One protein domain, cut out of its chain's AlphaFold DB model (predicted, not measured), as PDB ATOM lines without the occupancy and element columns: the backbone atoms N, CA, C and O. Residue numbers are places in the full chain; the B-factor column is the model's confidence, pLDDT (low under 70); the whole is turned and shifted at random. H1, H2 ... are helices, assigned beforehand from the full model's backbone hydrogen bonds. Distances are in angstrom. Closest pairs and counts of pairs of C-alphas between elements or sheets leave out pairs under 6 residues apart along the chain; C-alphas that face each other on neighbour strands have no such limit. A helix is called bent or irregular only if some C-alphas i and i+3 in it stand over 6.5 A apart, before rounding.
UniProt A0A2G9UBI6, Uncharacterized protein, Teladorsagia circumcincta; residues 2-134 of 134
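Overview. This is residues 2 to 134 of the 134 residues of an uncharacterized protein of Teladorsagia circumcincta (UniProt A0A2G9UBI6). Short helix H1 sits in the angle between two longer helices, H3 and H5, with H4 folding back beside H3 as a hairpin and H8 packing across the last part of H5. Little H6 and H7 lie near the first part of H1, while H2 lies away at one end and touches no helix. The 133 printed residues hold eight named helices, H1 to H8 in chain order, and no named strand: an all-helix class, with mostly crossed packing. The whole is compact, with a radius of gyration of the C-alphas of 15.6 A and spans of 46 by 34 by 28 A.

Arrangement. H1, residues 2 to 11, touches H5, residues 74 to 93, at a steep tilt of 52 degrees, opposite ways; the closest C-alphas, of Ala 9 and Arg 84, are 5.1 A apart. H1 touches residues 42 to 49 of H3, residues 41 to 58, at 71 degrees, only just about perpendicular; closest are the C-alphas of Val 7 and Leu 46, 5.9 A. H2, residues 25 to 32, is only just apart from H3, at 8.3 A. Residues 52 to 56 of H3 touch H4, residues 60 to 69, in a hairpin at 37 degrees, only just steep; closest are the C-alphas of Lys 56 and Leu 63, 6.0 A. H3 and H5 only just touch, with 3 pairs of C-alphas within 8 A, the closest those of Val 49 and Leu 77, 6.7 A. H6, residues 105 to 109, only just touches H3, with 3 such pairs, the closest Leu 43 and Arg 109, 7.4 A. H7, residues 112 to 115, only just touches H1, with 3 such pairs, the closest Ala 4 and Ile 113, 6.8 A. H8, residues 119 to 132, touches residues 86 to 91 of H5 at a steep tilt of 66 degrees; closest are the C-alphas of Ala 91 and Val 122, 6.2 A. Every O i to N i+4 pair is within hydrogen-bond range in H1, H2, H3, H5 and H8, against 4 of 6 in H4 and 0 of 1 in H6, where 2 of 2 O i to N i+3 pairs are; H7 is too short for an i+4 pair.

Along the chain. H1 begins at C-alpha 2, (-7.697, 15.871, 37.984). From first to last C-alpha H3 measures 26.0 A, H5 29.1 A and H8 20.2 A. H4 is irregular: C-alphas 61 and 64 are 7.7 A apart. H8 ends at C-alpha 132, (10.478, 4.987, 52.374).

Size, cuts and confidence. The C-alphas farthest apart, of Ala 23 and Gly 95, are 49.2 A apart. The links H1 to H2 and H5 to H6 are long, and the printed part has no cut. Mean pLDDT of the printed part is 73.8; residues 19 to 33, 36 to 40, 99 to 119 and 129 to 134 are under 70.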
ATOM      1  N   GLU A   2      -7.694  17.297  38.392       75.50
ATOM      2  CA  GLU A   2      -7.697  15.871  37.984       75.50
ATOM      3  C   GLU A   2      -6.731  15.524  36.831       75.50
ATOM      4  O   GLU A   2      -6.045  14.497  36.843       75.50
ATOM      5  N   GLU A   3      -6.696  16.368  35.805       78.62
ATOM      6  CA  GLU A   3      -5.881  16.171  34.613       78.62
ATOM      7  C   GLU A   3      -4.402  16.461  34.888       78.62
ATOM      8  O   GLU A   3      -3.549  15.701  34.442       78.62
ATOM      9  N   ALA A   4      -4.105  17.480  35.702       77.81
ATOM     10  CA  ALA A   4      -2.744  17.812  36.127       77.81
ATOM     11  C   ALA A   4      -2.112  16.651  36.907       77.81
ATOM     12  O   ALA A   4      -1.020  16.210  36.569       77.81
ATOM     13  N   LEU A   5      -2.849  16.052  37.855       80.81
ATOM     14  CA  LEU A   5      -2.398  14.854  38.577       80.81
ATOM     15  C   LEU A   5      -2.109  13.674  37.637       80.81
ATOM     16  O   LEU A   5      -1.256  12.842  37.925       80.81
ATOM     17  N   THR A   6      -2.820  13.587  36.511       84.88
ATOM     18  CA  THR A   6      -2.601  12.530  35.514       84.88
ATOM     19  C   THR A   6      -1.326  12.764  34.719       84.88
ATOM     20  O   THR A   6      -0.568  11.822  34.517       84.88
ATOM     21  N   VAL A   7      -1.086  14.007  34.291       82.06
ATOM     22  CA  VAL A   7       0.141  14.395  33.584       82.06
ATOM     23  C   VAL A   7       1.353  14.209  34.496       82.06
ATOM     24  O   VAL A   7       2.305  13.545  34.102       82.06
ATOM     25  N   ILE A   8       1.282  14.690  35.741       80.62
ATOM     26  CA  ILE A   8       2.352  14.548  36.737       80.62
ATOM     27  C   ILE A   8       2.642  13.070  37.023       80.62
ATOM     28  O   ILE A   8       3.801  12.655  37.020       80.62
ATOM     29  N   ALA A   9       1.603  12.248  37.213       83.94
ATOM     30  CA  ALA A   9       1.776  10.810  37.398       83.94
ATOM     31  C   ALA A   9       2.447  10.150  36.189       83.94
ATOM     32  O   ALA A   9       3.307   9.292  36.364       83.94
ATOM     33  N   ALA A  10       2.073  10.554  34.973       82.81
ATOM     34  CA  ALA A  10       2.649  10.005  33.757       82.81
ATOM     35  C   ALA A  10       4.108  10.419  33.542       82.81
ATOM     36  O   ALA A  10       4.901   9.596  33.109       82.81
ATOM     37  N   MET A  11       4.478  11.648  33.908       79.38
ATOM     38  CA  MET A  11       5.866  12.127  33.860       79.38
ATOM     39  C   MET A  11       6.752  11.548  34.962       79.38
ATOM     40  O   MET A  11       7.968  11.519  34.819       79.38
ATOM     41  N   SER A  12       6.148  11.091  36.058       78.56
ATOM     42  CA  SER A  12       6.853  10.396  37.140       78.56
ATOM     43  C   SER A  12       7.090   8.911  36.835       78.56
ATOM     44  O   SER A  12       7.779   8.240  37.600       78.56
ATOM     45  N   CYS A  13       6.496   8.383  35.760       79.25
ATOM     46  CA  CYS A  13       6.654   7.000  35.320       79.25
ATOM     47  C   CYS A  13       7.526   6.921  34.059       79.25
ATOM     48  O   CYS A  13       7.726   7.908  33.355       79.25
ATOM     49  N   GLU A  14       7.998   5.715  33.749       75.25
ATOM     50  CA  GLU A  14       8.626   5.414  32.461       75.25
ATOM     51  C   GLU A  14       7.653   5.619  31.285       75.25
ATOM     52  O   GLU A  14       6.432   5.705  31.457       75.25
ATOM     53  N   THR A  15       8.195   5.697  30.066       78.38
ATOM     54  CA  THR A  15       7.446   6.065  28.858       78.38
ATOM     55  C   THR A  15       6.206   5.191  28.662       78.38
ATOM     56  O   THR A  15       6.274   3.962  28.630       78.38
ATOM     57  N   VAL A  16       5.039   5.826  28.512       80.44
ATOM     58  CA  VAL A  16       3.755   5.120  28.314       80.44
ATOM     59  C   VAL A  16       3.612   4.509  26.918       80.44
ATOM     60  O   VAL A  16       2.773   3.634  26.718       80.44
ATOM     61  N   PHE A  17       4.418   4.967  25.961       79.81
ATOM     62  CA  PHE A  17       4.477   4.440  24.604       79.81
ATOM     63  C   PHE A  17       5.632   3.444  24.501       79.81
ATOM     64  O   PHE A  17       6.752   3.783  24.881       79.81
ATOM     65  N   ASP A  18       5.367   2.254  23.963       70.88
ATOM     66  CA  ASP A  18       6.435   1.322  23.599       70.88
ATOM     67  C   ASP A  18       7.096   1.813  22.300       70.88
ATOM     68  O   ASP A  18       6.422   2.174  21.328       70.88
ATOM     69  N   GLN A  19       8.427   1.899  22.318       62.84
ATOM     70  CA  GLN A  19       9.277   2.153  21.143       62.84
ATOM     71  C   GLN A  19       9.970   0.873  20.669       62.84
ATOM     72  O   GLN A  19      10.225   0.716  19.477       62.84
ATOM     73  N   ASP A  20      10.214  -0.055  21.590       50.72
ATOM     74  CA  ASP A  20      10.953  -1.278  21.322       50.72
ATOM     75  C   ASP A  20      10.012  -2.361  20.792       50.72
ATOM     76  O   ASP A  20       9.320  -3.036  21.556       50.72
ATOM     77  N   GLY A  21       9.977  -2.546  19.469       49.94
ATOM     78  CA  GLY A  21       9.349  -3.753  18.930       49.94
ATOM     79  C   GLY A  21       9.116  -3.875  17.429       49.94
ATOM     80  O   GLY A  21       8.876  -4.997  16.994       49.94
ATOM     81  N   TYR A  22       9.178  -2.811  16.619       50.66
ATOM     82  CA  TYR A  22       8.815  -2.936  15.199       50.66
ATOM     83  C   TYR A  22       9.801  -2.266  14.243       50.66
ATOM     84  O   TYR A  22      10.282  -1.164  14.472       50.66
ATOM     85  N   ALA A  23      10.083  -2.988  13.155       52.50
ATOM     86  CA  ALA A  23      11.056  -2.673  12.113       52.50
ATOM     87  C   ALA A  23      10.627  -1.539  11.158       52.50
ATOM     88  O   ALA A  23      11.392  -1.190  10.263       52.50
ATOM     89  N   ASP A  24       9.431  -0.967  11.337       59.75
ATOM     90  CA  ASP A  24       8.930   0.137  10.518       59.75
ATOM     91  C   ASP A  24       8.360   1.250  11.410       59.75
ATOM     92  O   ASP A  24       7.281   1.131  11.997       59.75
ATOM     93  N   ASN A  25       9.113   2.346  11.522       60.22
ATOM     94  CA  ASN A  25       8.753   3.522  12.321       60.22
ATOM     95  C   ASN A  25       7.414   4.151  11.878       60.22
ATOM     96  O   ASN A  25       6.747   4.808  12.678       60.22
ATOM     97  N   ASN A  26       6.979   3.911  10.634       61.06
ATOM     98  CA  ASN A  26       5.779   4.529  10.067       61.06
ATOM     99  C   ASN A  26       4.468   4.056  10.723       61.06
ATOM    100  O   ASN A  26       3.542   4.854  10.892       61.06
ATOM    101  N   ASP A  27       4.367   2.784  11.122       60.84
ATOM    102  CA  ASP A  27       3.151   2.257  11.763       60.84
ATOM    103  C   ASP A  27       3.021   2.720  13.221       60.84
ATOM    104  O   ASP A  27       1.916   3.019  13.693       60.84
ATOM    105  N   VAL A  28       4.156   2.860  13.913       60.19
ATOM    106  CA  VAL A  28       4.224   3.409  15.274       60.19
ATOM    107  C   VAL A  28       3.766   4.865  15.272       60.19
ATOM    108  O   VAL A  28       2.903   5.241  16.071       60.19
ATOM    109  N   ASP A  29       4.271   5.672  14.338       62.12
ATOM    110  CA  ASP A  29       3.883   7.078  14.208       62.12
ATOM    111  C   ASP A  29       2.405   7.234  13.833       62.12
ATOM    112  O   ASP A  29       1.709   8.096  14.375       62.12
ATOM    113  N   ARG A  30       1.868   6.343  12.991       65.50
ATOM    114  CA  ARG A  30       0.447   6.346  12.618       65.50
ATOM    115  C   ARG A  30      -0.485   6.020  13.786       65.50
ATOM    116  O   ARG A  30      -1.572   6.595  13.874       65.50
ATOM    117  N   MET A  31      -0.101   5.115  14.685       65.69
ATOM    118  CA  MET A  31      -0.915   4.825  15.872       65.69
ATOM    119  C   MET A  31      -0.728   5.871  16.965       65.69
ATOM    120  O   MET A  31      -1.712   6.262  17.594       65.69
ATOM    121  N   ARG A  32       0.483   6.416  17.125       65.88
ATOM    122  CA  ARG A  32       0.712   7.592  17.974       65.88
ATOM    123  C   ARG A  32      -0.107   8.781  17.515       65.88
ATOM    124  O   ARG A  32      -0.674   9.455  18.367       65.88
ATOM    125  N   ALA A  33      -0.280   8.968  16.207       63.44
ATOM    126  CA  ALA A  33      -1.124  10.020  15.649       63.44
ATOM    127  C   ALA A  33      -2.580   9.973  16.155       63.44
ATOM    128  O   ALA A  33      -3.247  11.004  16.173       63.44
ATOM    129  N   ARG A  34      -3.079   8.814  16.624       71.12
ATOM    130  CA  ARG A  34      -4.426   8.700  17.223       71.12
ATOM    131  C   ARG A  34      -4.544   9.389  18.578       71.12
ATOM    132  O   ARG A  34      -5.631   9.825  18.947       71.12
ATOM    133  N   PHE A  35      -3.446   9.453  19.324       70.44
ATOM    134  CA  PHE A  35      -3.378  10.136  20.615       70.44
ATOM    135  C   PHE A  35      -2.702  11.499  20.500       70.44
ATOM    136  O   PHE A  35      -2.908  12.349  21.372       70.44
ATOM    137  N   ALA A  36      -1.915  11.690  19.437       64.31
ATOM    138  CA  ALA A  36      -1.158  12.891  19.173       64.31
ATOM    139  C   ALA A  36      -2.091  14.087  19.066       64.31
ATOM    140  O   ALA A  36      -3.108  14.082  18.372       64.31
ATOM    141  N   THR A  37      -1.701  15.143  19.758       58.22
ATOM    142  CA  THR A  37      -2.262  16.462  19.533       58.22
ATOM    143  C   THR A  37      -1.167  17.325  18.941       58.22
ATOM    144  O   THR A  37      -0.038  17.284  19.423       58.22
ATOM    145  N   ASN A  38      -1.499  18.174  17.970       54.88
ATOM    146  CA  ASN A  38      -0.569  19.175  17.422       54.88
ATOM    147  C   ASN A  38      -0.194  20.273  18.445       54.88
ATOM    148  O   ASN A  38       0.269  21.342  18.064       54.88
ATOM    149  N   VAL A  39      -0.484  20.058  19.731       52.81
ATOM    150  CA  VAL A  39      -0.547  21.090  20.765       52.81
ATOM    151  C   VAL A  39       0.474  20.839  21.878       52.81
ATOM    152  O   VAL A  39       1.079  21.801  22.332       52.81
ATOM    153  N   SER A  40       0.678  19.595  22.341       65.38
ATOM    154  CA  SER A  40       1.716  19.254  23.337       65.38
ATOM    155  C   SER A  40       1.852  17.734  23.544       65.38
ATOM    156  O   SER A  40       0.844  17.024  23.595       65.38
ATOM    157  N   ASP A  41       3.075  17.244  23.780       70.62
ATOM    158  CA  ASP A  41       3.355  15.846  24.153       70.62
ATOM    159  C   ASP A  41       2.671  15.431  25.465       70.62
ATOM    160  O   ASP A  41       2.190  14.303  25.603       70.62
ATOM    161  N   HIS A  42       2.522  16.355  26.419       75.31
ATOM    162  CA  HIS A  42       1.823  16.088  27.679       75.31
ATOM    163  C   HIS A  42       0.328  15.826  27.468       75.31
ATOM    164  O   HIS A  42      -0.267  14.985  28.148       75.31
ATOM    165  N   LEU A  43      -0.286  16.509  26.497       74.88
ATOM    166  CA  LEU A  43      -1.677  16.270  26.114       74.88
ATOM    167  C   LEU A  43      -1.832  14.924  25.400       74.88
ATOM    168  O   LEU A  43      -2.812  14.221  25.642       74.88
ATOM    169  N   THR A  44      -0.847  14.528  24.593       80.31
ATOM    170  CA  THR A  44      -0.796  13.204  23.958       80.31
ATOM    171  C   THR A  44      -0.771  12.084  25.005       80.31
ATOM    172  O   THR A  44      -1.566  11.143  24.941       80.31
ATOM    173  N   VAL A  45       0.065  12.222  26.038       80.62
ATOM    174  CA  VAL A  45       0.123  11.285  27.173       80.62
ATOM    175  C   VAL A  45      -1.189  11.274  27.963       80.62
ATOM    176  O   VAL A  45      -1.719  10.207  28.281       80.62
ATOM    177  N   LEU A  46      -1.762  12.447  28.245       83.62
ATOM    178  CA  LEU A  46      -3.052  12.557  28.928       83.62
ATOM    179  C   LEU A  46      -4.165  11.833  28.157       83.62
ATOM    180  O   LEU A  46      -4.963  11.115  28.765       83.62
ATOM    181  N   ASN A  47      -4.208  11.993  26.833       85.44
ATOM    182  CA  ASN A  47      -5.180  11.326  25.971       85.44
ATOM    183  C   ASN A  47      -5.018   9.805  26.010       85.44
ATOM    184  O   ASN A  47      -6.015   9.100  26.169       85.44
ATOM    185  N   ALA A  48      -3.785   9.298  25.942       86.75
ATOM    186  CA  ALA A  48      -3.508   7.866  26.044       86.75
ATOM    187  C   ALA A  48      -3.982   7.285  27.388       86.75
ATOM    188  O   ALA A  48      -4.677   6.267  27.421       86.75
ATOM    189  N   VAL A  49      -3.701   7.968  28.505       87.62
ATOM    190  CA  VAL A  49      -4.160   7.536  29.838       87.62
ATOM    191  C   VAL A  49      -5.688   7.595  29.949       87.62
ATOM    192  O   VAL A  49      -6.300   6.700  30.534       87.62
ATOM    193  N   GLN A  50      -6.337   8.620  29.388       88.25
ATOM    194  CA  GLN A  50      -7.800   8.706  29.366       88.25
ATOM    195  C   GLN A  50      -8.428   7.574  28.546       88.25
ATOM    196  O   GLN A  50      -9.364   6.936  29.030       88.25
ATOM    197  N   ALA A  51      -7.894   7.294  27.356       88.81
ATOM    198  CA  ALA A  51      -8.345   6.197  26.507       88.81
ATOM    199  C   ALA A  51      -8.177   4.846  27.214       88.81
ATOM    200  O   ALA A  51      -9.130   4.077  27.301       88.81
ATOM    201  N   PHE A  52      -7.024   4.612  27.848       90.38
ATOM    202  CA  PHE A  52      -6.781   3.416  28.652       90.38
ATOM    203  C   PHE A  52      -7.787   3.266  29.802       90.38
ATOM    204  O   PHE A  52      -8.301   2.175  30.046       90.38
ATOM    205  N   LYS A  53      -8.118   4.356  30.510       89.62
ATOM    206  CA  LYS A  53      -9.138   4.323  31.573       89.62
ATOM    207  C   LYS A  53     -10.517   3.971  31.023       89.62
ATOM    208  O   LYS A  53     -11.218   3.200  31.668       89.62
ATOM    209  N   GLN A  54     -10.910   4.534  29.883       89.19
ATOM    210  CA  GLN A  54     -12.199   4.232  29.255       89.19
ATOM    211  C   GLN A  54     -12.264   2.776  28.796       89.19
ATOM    212  O   GLN A  54     -13.242   2.091  29.089       89.19
ATOM    213  N   GLU A  55     -11.204   2.289  28.154       91.50
ATOM    214  CA  GLU A  55     -11.115   0.905  27.699       91.50
ATOM    215  C   GLU A  55     -11.150  -0.069  28.876       91.50
ATOM    216  O   GLU A  55     -11.889  -1.047  28.855       91.50
ATOM    217  N   LYS A  56     -10.451   0.249  29.971       89.88
ATOM    218  CA  LYS A  56     -10.494  -0.543  31.205       89.88
ATOM    219  C   LYS A  56     -11.912  -0.699  31.762       89.88
ATOM    220  O   LYS A  56     -12.209  -1.743  32.331       89.88
ATOM    221  N   GLN A  57     -12.770   0.316  31.632       88.75
ATOM    222  CA  GLN A  57     -14.161   0.240  32.097       88.75
ATOM    223  C   GLN A  57     -15.048  -0.590  31.163       88.75
ATOM    224  O   GLN A  57     -15.967  -1.251  31.635       88.75
ATOM    225  N   LYS A  58     -14.786  -0.558  29.852       88.75
ATOM    226  CA  LYS A  58     -15.610  -1.243  28.843       88.75
ATOM    227  C   LYS A  58     -15.194  -2.698  28.621       88.75
ATOM    228  O   LYS A  58     -16.048  -3.574  28.533       88.75
ATOM    229  N   HIS A  59     -13.890  -2.957  28.554       89.75
ATOM    230  CA  HIS A  59     -13.310  -4.225  28.110       89.75
ATOM    231  C   HIS A  59     -12.073  -4.610  28.941       89.75
ATOM    232  O   HIS A  59     -11.001  -4.895  28.409       89.75
ATOM    233  N   ALA A  60     -12.215  -4.666  30.273       87.88
ATOM    234  CA  ALA A  60     -11.111  -4.982  31.191       87.88
ATOM    235  C   ALA A  60     -10.339  -6.271  30.833       87.88
ATOM    236  O   ALA A  60      -9.120  -6.313  30.988       87.88
ATOM    237  N   ALA A  61     -11.033  -7.300  30.332       89.69
ATOM    238  CA  ALA A  61     -10.434  -8.582  29.952       89.69
ATOM    239  C   ALA A  61      -9.490  -8.482  28.735       89.69
ATOM    240  O   ALA A  61      -8.507  -9.216  28.670       89.69
ATOM    241  N   HIS A  62      -9.741  -7.543  27.816       88.81
ATOM    242  CA  HIS A  62      -8.966  -7.352  26.580       88.81
ATOM    243  C   HIS A  62      -7.998  -6.165  26.659       88.81
ATOM    244  O   HIS A  62      -7.352  -5.799  25.682       88.81
ATOM    245  N   LEU A  63      -7.848  -5.564  27.839       89.44
ATOM    246  CA  LEU A  63      -7.098  -4.323  28.005       89.44
ATOM    247  C   LEU A  63      -5.611  -4.453  27.628       89.44
ATOM    248  O   LEU A  63      -5.025  -3.523  27.082       89.44
ATOM    249  N   LYS A  64      -4.996  -5.612  27.893       88.00
ATOM    250  CA  LYS A  64      -3.591  -5.874  27.539       88.00
ATOM    251  C   LYS A  64      -3.393  -5.989  26.024       88.00
ATOM    252  O   LYS A  64      -2.404  -5.488  25.498       88.00
ATOM    253  N   GLU A  65      -4.345  -6.614  25.339       88.56
ATOM    254  CA  GLU A  65      -4.378  -6.725  23.879       88.56
ATOM    255  C   GLU A  65      -4.591  -5.346  23.240       88.56
ATOM    256  O   GLU A  65      -3.850  -4.959  22.341       88.56
ATOM    257  N   TRP A  66      -5.515  -4.546  23.783       89.56
ATOM    258  CA  TRP A  66      -5.715  -3.161  23.359       89.56
ATOM    259  C   TRP A  66      -4.444  -2.320  23.511       89.56
ATOM    260  O   TRP A  66      -4.083  -1.586  22.594       89.56
ATOM    261  N   CYS A  67      -3.727  -2.449  24.631       87.62
ATOM    262  CA  CYS A  67      -2.441  -1.779  24.820       87.62
ATOM    263  C   CYS A  67      -1.422  -2.185  23.750       87.62
ATOM    264  O   CYS A  67      -0.811  -1.307  23.147       87.62
ATOM    265  N   SER A  68      -1.304  -3.484  23.458       85.25
ATOM    266  CA  SER A  68      -0.417  -3.978  22.400       85.25
ATOM    267  C   SER A  68      -0.783  -3.407  21.028       85.25
ATOM    268  O   SER A  68       0.098  -2.957  20.304       85.25
ATOM    269  N   HIS A  69      -2.073  -3.371  20.677       84.62
ATOM    270  CA  HIS A  69      -2.544  -2.820  19.401       84.62
ATOM    271  C   HIS A  69      -2.326  -1.307  19.266       84.62
ATOM    272  O   HIS A  69      -2.225  -0.795  18.154       84.62
ATOM    273  N   ASN A  70      -2.270  -0.584  20.385       83.38
ATOM    274  CA  ASN A  70      -2.075   0.865  20.410       83.38
ATOM    275  C   ASN A  70      -0.623   1.273  20.709       83.38
ATOM    276  O   ASN A  70      -0.370   2.462  20.894       83.38
ATOM    277  N   PHE A  71       0.321   0.323  20.746       82.12
ATOM    278  CA  PHE A  71       1.733   0.570  21.081       82.12
ATOM    279  C   PHE A  71       1.905   1.263  22.440       82.12
ATOM    280  O   PHE A  71       2.720   2.170  22.627       82.12
ATOM    281  N   LEU A  72       1.083   0.844  23.399       85.81
ATOM    282  CA  LEU A  72       1.070   1.363  24.752       85.81
ATOM    283  C   LEU A  72       1.633   0.328  25.716       85.81
ATOM    284  O   LEU A  72       1.208  -0.829  25.736       85.81
ATOM    285  N   ASN A  73       2.516   0.777  26.596       87.75
ATOM    286  CA  ASN A  73       3.082  -0.079  27.615       87.75
ATOM    287  C   ASN A  73       2.066  -0.273  28.753       87.75
ATOM    288  O   ASN A  73       1.818   0.616  29.574       87.75
ATOM    289  N   PHE A  74       1.462  -1.462  28.803       88.81
ATOM    290  CA  PHE A  74       0.431  -1.797  29.788       88.81
ATOM    291  C   PHE A  74       0.918  -1.627  31.235       88.81
ATOM    292  O   PHE A  74       0.184  -1.103  32.075       88.81
ATOM    293  N   LYS A  75       2.150  -2.059  31.537       88.44
ATOM    294  CA  LYS A  75       2.704  -1.985  32.897       88.44
ATOM    295  C   LYS A  75       2.857  -0.529  33.326       88.44
ATOM    296  O   LYS A  75       2.404  -0.171  34.414       88.44
ATOM    297  N   ASN A  76       3.399   0.306  32.442       88.00
ATOM    298  CA  ASN A  76       3.606   1.723  32.715       88.00
ATOM    299  C   ASN A  76       2.265   2.437  32.881       88.00
ATOM    300  O   ASN A  76       2.077   3.140  33.865       88.00
ATOM    301  N   LEU A  77       1.266   2.174  32.032       89.00
ATOM    302  CA  LEU A  77      -0.077   2.747  32.194       89.00
ATOM    303  C   LEU A  77      -0.762   2.342  33.507       89.00
ATOM    304  O   LEU A  77      -1.410   3.171  34.153       89.00
ATOM    305  N   VAL A  78      -0.614   1.088  33.940       90.50
ATOM    306  CA  VAL A  78      -1.102   0.648  35.258       90.50
ATOM    307  C   VAL A  78      -0.378   1.392  36.380       90.50
ATOM    308  O   VAL A  78      -1.033   1.836  37.330       90.50
ATOM    309  N   MET A  79       0.939   1.576  36.260       88.31
ATOM    310  CA  MET A  79       1.733   2.339  37.222       88.31
ATOM    311  C   MET A  79       1.285   3.802  37.281       88.31
ATOM    312  O   MET A  79       1.023   4.304  38.369       88.31
ATOM    313  N   VAL A  80       1.047   4.451  36.138       88.69
ATOM    314  CA  VAL A  80       0.519   5.824  36.070       88.69
ATOM    315  C   VAL A  80      -0.802   5.956  36.827       88.69
ATOM    316  O   VAL A  80      -0.987   6.904  37.589       88.69
ATOM    317  N   LEU A  81      -1.730   5.000  36.685       90.19
ATOM    318  CA  LEU A  81      -2.984   5.030  37.451       90.19
ATOM    319  C   LEU A  81      -2.763   4.856  38.958       90.19
ATOM    320  O   LEU A  81      -3.490   5.461  39.749       90.19
ATOM    321  N   ARG A  82      -1.777   4.047  39.359       89.31
ATOM    322  CA  ARG A  82      -1.403   3.853  40.765       89.31
ATOM    323  C   ARG A  82      -0.790   5.122  41.357       89.31
ATOM    324  O   ARG A  82      -1.251   5.566  42.406       89.31
ATOM    325  N   VAL A  83       0.176   5.725  40.668       87.12
ATOM    326  CA  VAL A  83       0.824   6.981  41.080       87.12
ATOM    327  C   VAL A  83      -0.196   8.111  41.141       87.12
ATOM    328  O   VAL A  83      -0.270   8.815  42.141       87.12
ATOM    329  N   ARG A  84      -1.078   8.230  40.139       88.88
ATOM    330  CA  ARG A  84      -2.169   9.215  40.161       88.88
ATOM    331  C   ARG A  84      -3.046   9.062  41.404       88.88
ATOM    332  O   ARG A  84      -3.468  10.070  41.963       88.88
ATOM    333  N   LYS A  85      -3.359   7.828  41.815       88.88
ATOM    334  CA  LYS A  85      -4.151   7.583  43.027       88.88
ATOM    335  C   LYS A  85      -3.408   8.073  44.272       88.88
ATOM    336  O   LYS A  85      -3.999   8.803  45.050       88.88
ATOM    337  N   GLN A  86      -2.124   7.749  44.405       86.06
ATOM    338  CA  GLN A  86      -1.301   8.210  45.529       86.06
ATOM    339  C   GLN A  86      -1.215   9.740  45.584       86.06
ATOM    340  O   GLN A  86      -1.501  10.328  46.617       86.06
ATOM    341  N   LEU A  87      -0.927  10.396  44.455       84.56
ATOM    342  CA  LEU A  87      -0.891  11.859  44.375       84.56
ATOM    343  C   LEU A  87      -2.242  12.494  44.728       84.56
ATOM    344  O   LEU A  87      -2.287  13.555  45.341       84.56
ATOM    345  N   ARG A  88      -3.352  11.853  44.343       86.25
ATOM    346  CA  ARG A  88      -4.699  12.293  44.719       86.25
ATOM    347  C   ARG A  88      -4.908  12.196  46.228       86.25
ATOM    348  O   ARG A  88      -5.446  13.132  46.803       86.25
ATOM    349  N   ASP A  89      -4.521  11.081  46.836       85.81
ATOM    350  CA  ASP A  89      -4.709  10.845  48.267       85.81
ATOM    351  C   ASP A  89      -3.869  11.852  49.085       85.81
ATOM    352  O   ASP A  89      -4.428  12.550  49.927       85.81
ATOM    353  N   ILE A  90      -2.600  12.072  48.712       84.00
ATOM    354  CA  ILE A  90      -1.726  13.102  49.312       84.00
ATOM    355  C   ILE A  90      -2.316  14.508  49.138       84.00
ATOM    356  O   ILE A  90      -2.376  15.283  50.088       84.00
ATOM    357  N   ALA A  91      -2.799  14.860  47.943       81.44
ATOM    358  CA  ALA A  91      -3.398  16.176  47.716       81.44
ATOM    359  C   ALA A  91      -4.638  16.411  48.602       81.44
ATOM    360  O   ALA A  91      -4.842  17.521  49.091       81.44
ATOM    361  N   VAL A  92      -5.451  15.376  48.847       84.00
ATOM    362  CA  VAL A  92      -6.578  15.460  49.791       84.00
ATOM    363  C   VAL A  92      -6.082  15.645  51.227       84.00
ATOM    364  O   VAL A  92      -6.633  16.481  51.941       84.00
ATOM    365  N   GLU A  93      -5.042  14.922  51.644       81.94
ATOM    366  CA  GLU A  93      -4.432  15.058  52.977       81.94
ATOM    367  C   GLU A  93      -3.835  16.453  53.207       81.94
ATOM    368  O   GLU A  93      -3.980  17.020  54.289       81.94
ATOM    369  N   CYS A  94      -3.263  17.067  52.168       78.44
ATOM    370  CA  CYS A  94      -2.806  18.456  52.189       78.44
ATOM    371  C   CYS A  94      -3.954  19.492  52.156       78.44
ATOM    372  O   CYS A  94      -3.692  20.691  52.083       78.44
ATOM    373  N   GLY A  95      -5.222  19.064  52.186       78.38
ATOM    374  CA  GLY A  95      -6.389  19.950  52.208       78.38
ATOM    375  C   GLY A  95      -6.750  20.564  50.851       78.38
ATOM    376  O   GLY A  95      -7.464  21.568  50.795       78.38
ATOM    377  N   MET A  96      -6.274  19.992  49.742       76.50
ATOM    378  CA  MET A  96      -6.505  20.541  48.407       76.50
ATOM    379  C   MET A  96      -7.859  20.127  47.830       76.50
ATOM    380  O   MET A  96      -8.264  18.964  47.883       76.50
ATOM    381  N   GLN A  97      -8.545  21.069  47.180       72.12
ATOM    382  CA  GLN A  97      -9.778  20.767  46.453       72.12
ATOM    383  C   GLN A  97      -9.487  20.253  45.041       72.12
ATOM    384  O   GLN A  97      -9.147  21.007  44.129       72.12
ATOM    385  N   ILE A  98      -9.674  18.948  44.847       70.56
ATOM    386  CA  ILE A  98      -9.453  18.289  43.560       70.56
ATOM    387  C   ILE A  98     -10.673  18.486  42.660       70.56
ATOM    388  O   ILE A  98     -11.639  17.727  42.704       70.56
ATOM    389  N   THR A  99     -10.616  19.505  41.808       68.88
ATOM    390  CA  THR A  99     -11.623  19.772  40.770       68.88
ATOM    391  C   THR A  99     -11.134  19.295  39.396       68.88
ATOM    392  O   THR A  99      -9.931  19.297  39.114       68.88
ATOM    393  N   SER A 100     -12.030  18.852  38.510       63.59
ATOM    394  CA  SER A 100     -11.680  18.604  37.098       63.59
ATOM    395  C   SER A 100     -11.667  19.925  36.331       63.59
ATOM    396  O   SER A 100     -12.526  20.776  36.547       63.59
ATOM    397  N   CYS A 101     -10.698  20.104  35.429       56.88
ATOM    398  CA  CYS A 101     -10.643  21.284  34.561       56.88
ATOM    399  C   CYS A 101     -11.659  21.232  33.398       56.88
ATOM    400  O   CYS A 101     -11.752  22.193  32.631       56.88
ATOM    401  N   GLY A 102     -12.439  20.153  33.253       62.50
ATOM    402  CA  GLY A 102     -13.493  20.041  32.242       62.50
ATOM    403  C   GLY A 102     -12.997  20.342  30.820       62.50
ATOM    404  O   GLY A 102     -12.036  19.738  30.340       62.50
ATOM    405  N   VAL A 103     -13.660  21.287  30.142       50.09
ATOM    406  CA  VAL A 103     -13.370  21.704  28.753       50.09
ATOM    407  C   VAL A 103     -12.151  22.642  28.663       50.09
ATOM    408  O   VAL A 103     -11.569  22.795  27.594       50.09
ATOM    409  N   GLN A 104     -11.673  23.209  29.779       54.91
ATOM    410  CA  GLN A 104     -10.496  24.096  29.817       54.91
ATOM    411  C   GLN A 104      -9.172  23.311  29.848       54.91
ATOM    412  O   GLN A 104      -8.240  23.646  30.582       54.91
ATOM    413  N   ARG A 105      -9.072  22.259  29.026       58.09
ATOM    414  CA  ARG A 105      -7.847  21.459  28.841       58.09
ATOM    415  C   ARG A 105      -6.681  22.296  28.322       58.09
ATOM    416  O   ARG A 105      -5.529  21.928  28.503       58.09
ATOM    417  N   GLU A 106      -6.987  23.447  27.732       56.78
ATOM    418  CA  GLU A 106      -6.022  24.440  27.275       56.78
ATOM    419  C   GLU A 106      -5.094  24.944  28.386       56.78
ATOM    420  O   GLU A 106      -3.947  25.269  28.113       56.78
ATOM    421  N   LYS A 107      -5.541  24.957  29.648       54.84
ATOM    422  CA  LYS A 107      -4.687  25.368  30.773       54.84
ATOM    423  C   LYS A 107      -3.567  24.367  31.060       54.84
ATOM    424  O   LYS A 107      -2.538  24.766  31.577       54.84
ATOM    425  N   LEU A 108      -3.727  23.099  30.667       55.88
ATOM    426  CA  LEU A 108      -2.704  22.048  30.804       55.88
ATOM    427  C   LEU A 108      -1.577  22.168  29.765       55.88
ATOM    428  O   LEU A 108      -0.669  21.344  29.769       55.88
ATOM    429  N   ARG A 109      -1.664  23.145  28.850       56.19
ATOM    430  CA  ARG A 109      -0.655  23.408  27.812       56.19
ATOM    431  C   ARG A 109       0.649  23.944  28.376       56.19
ATOM    432  O   ARG A 109       1.681  23.801  27.733       56.19
ATOM    433  N   ASP A 110       0.575  24.605  29.521       51.31
ATOM    434  CA  ASP A 110       1.699  25.340  30.059       51.31
ATOM    435  C   ASP A 110       2.481  24.440  31.021       51.31
ATOM    436  O   ASP A 110       1.904  23.899  31.966       51.31
ATOM    437  N   VAL A 111       3.787  24.274  30.781       46.72
ATOM    438  CA  VAL A 111       4.729  23.562  31.677       46.72
ATOM    439  C   VAL A 111       4.643  24.124  33.102       46.72
ATOM    440  O   VAL A 111       4.770  23.381  34.076       46.72
ATOM    441  N   SER A 112       4.244  25.394  33.205       47.31
ATOM    442  CA  SER A 112       3.793  26.080  34.409       47.31
ATOM    443  C   SER A 112       2.867  25.242  35.294       47.31
ATOM    444  O   SER A 112       2.943  25.401  36.499       47.31
ATOM    445  N   ILE A 113       2.030  24.332  34.753       55.12
ATOM    446  CA  ILE A 113       1.142  23.406  35.502       55.12
ATOM    447  C   ILE A 113       1.905  22.554  36.520       55.12
ATOM    448  O   ILE A 113       1.399  22.320  37.616       55.12
ATOM    449  N   ILE A 114       3.095  22.092  36.152       52.88
ATOM    450  CA  ILE A 114       3.947  21.245  36.994       52.88
ATOM    451  C   ILE A 114       4.767  22.115  37.952       52.88
ATOM    452  O   ILE A 114       5.040  21.696  39.074       52.88
ATOM    453  N   ASP A 115       5.069  23.348  37.537       50.47
ATOM    454  CA  ASP A 115       5.778  24.352  38.331       50.47
ATOM    455  C   ASP A 115       4.865  25.216  39.215       50.47
ATOM    456  O   ASP A 115       5.366  26.088  39.925       50.47
ATOM    457  N   TYR A 116       3.539  24.994  39.236       61.16
ATOM    458  CA  TYR A 116       2.693  25.732  40.172       61.16
ATOM    459  C   TYR A 116       3.152  25.410  41.591       61.16
ATOM    460  O   TYR A 116       3.256  24.252  41.990       61.16
ATOM    461  N   GLU A 117       3.329  26.468  42.368       59.84
ATOM    462  CA  GLU A 117       3.765  26.471  43.765       59.84
ATOM    463  C   GLU A 117       2.997  25.468  44.651       59.84
ATOM    464  O   GLU A 117       3.536  24.940  45.618       59.84
ATOM    465  N   TRP A 118       1.756  25.127  44.285       67.81
ATOM    466  CA  TRP A 118       0.931  24.143  44.990       67.81
ATOM    467  C   TRP A 118       1.312  22.676  44.730       67.81
ATOM    468  O   TRP A 118       0.988  21.812  45.541       67.81
ATOM    469  N   VAL A 119       1.967  22.370  43.606       67.62
ATOM    470  CA  VAL A 119       2.376  21.008  43.219       67.62
ATOM    471  C   VAL A 119       3.629  20.576  43.978       67.62
ATOM    472  O   VAL A 119       3.772  19.395  44.299       67.62
ATOM    473  N   GLN A 120       4.518  21.521  44.299       71.56
ATOM    474  CA  GLN A 120       5.807  21.238  44.939       71.56
ATOM    475  C   GLN A 120       5.660  20.519  46.294       71.56
ATOM    476  O   GLN A 120       6.266  19.457  46.440       71.56
ATOM    477  N   PRO A 121       4.799  20.960  47.238       73.38
ATOM    478  CA  PRO A 121       4.600  20.246  48.502       73.38
ATOM    479  C   PRO A 121       4.105  18.805  48.313       73.38
ATOM    480  O   PRO A 121       4.569  17.891  48.991       73.38
ATOM    481  N   VAL A 122       3.204  18.579  47.350       71.81
ATOM    482  CA  VAL A 122       2.666  17.243  47.038       71.81
ATOM    483  C   VAL A 122       3.752  16.343  46.444       71.81
ATOM    484  O   VAL A 122       3.850  15.170  46.806       71.81
ATOM    485  N   LEU A 123       4.589  16.874  45.546       71.62
ATOM    486  CA  LEU A 123       5.708  16.135  44.959       71.62
ATOM    487  C   LEU A 123       6.810  15.831  45.975       71.62
ATOM    488  O   LEU A 123       7.402  14.752  45.920       71.62
ATOM    489  N   GLU A 124       7.101  16.755  46.885       78.56
ATOM    490  CA  GLU A 124       8.053  16.527  47.969       78.56
ATOM    491  C   GLU A 124       7.582  15.411  48.896       78.56
ATOM    492  O   GLU A 124       8.364  14.508  49.195       78.56
ATOM    493  N   GLU A 125       6.310  15.423  49.296       76.19
ATOM    494  CA  GLU A 125       5.750  14.373  50.147       76.19
ATOM    495  C   GLU A 125       5.722  13.022  49.423       76.19
ATOM    496  O   GLU A 125       6.212  12.019  49.944       76.19
ATOM    497  N   TYR A 126       5.309  13.012  48.152       74.62
ATOM    498  CA  TYR A 126       5.367  11.819  47.311       74.62
ATOM    499  C   TYR A 126       6.791  11.244  47.196       74.62
ATOM    500  O   TYR A 126       6.995  10.034  47.304       74.62
ATOM    501  N   ARG A 127       7.810  12.096  47.014       76.19
ATOM    502  CA  ARG A 127       9.220  11.669  46.952       76.19
ATOM    503  C   ARG A 127       9.715  11.084  48.276       76.19
ATOM    504  O   ARG A 127      10.554  10.181  48.243       76.19
ATOM    505  N   LYS A 128       9.239  11.584  49.422       73.88
ATOM    506  CA  LYS A 128       9.563  11.009  50.741       73.88
ATOM    507  C   LYS A 128       8.957   9.617  50.887       73.88
ATOM    508  O   LYS A 128       9.667   8.702  51.298       73.88
ATOM    509  N   ASP A 129       7.702   9.445  50.482       65.69
ATOM    510  CA  ASP A 129       7.024   8.151  50.525       65.69
ATOM    511  C   ASP A 129       7.686   7.124  49.606       65.69
ATOM    512  O   ASP A 129       7.962   6.007  50.038       65.69
ATOM    513  N   VAL A 130       8.038   7.488  48.371       63.53
ATOM    514  CA  VAL A 130       8.734   6.566  47.455       63.53
ATOM    515  C   VAL A 130      10.074   6.100  48.035       63.53
ATOM    516  O   VAL A 130      10.370   4.911  47.984       63.53
ATOM    517  N   LYS A 131      10.859   6.997  48.649       58.84
ATOM    518  CA  LYS A 131      12.134   6.642  49.305       58.84
ATOM    519  C   LYS A 131      11.966   5.796  50.570       58.84
ATOM    520  O   LYS A 131      12.924   5.169  51.001       58.84
ATOM    521  N   LYS A 132      10.784   5.792  51.184       48.41
ATOM    522  CA  LYS A 132      10.478   4.987  52.374       48.41
ATOM    523  C   LYS A 132      10.189   3.520  52.033       48.41
ATOM    524  O   LYS A 132      10.265   2.670  52.915       48.41
ATOM    525  N   TYR A 133       9.852   3.232  50.773       41.78
ATOM    526  CA  TYR A 133       9.474   1.901  50.285       41.78
ATOM    527  C   TYR A 133      10.372   1.376  49.144       41.78
ATOM    528  O   TYR A 133      10.020   0.367  48.529       41.78
ATOM    529  N   ALA A 134      11.490   2.050  48.861       42.19
ATOM    530  CA  ALA A 134      12.548   1.621  47.940       42.19
ATOM    531  C   ALA A 134      13.762   1.129  48.736       42.19
ATOM    532  O   ALA A 134      14.367   0.125  48.303       42.19
TER     533      ALA A 134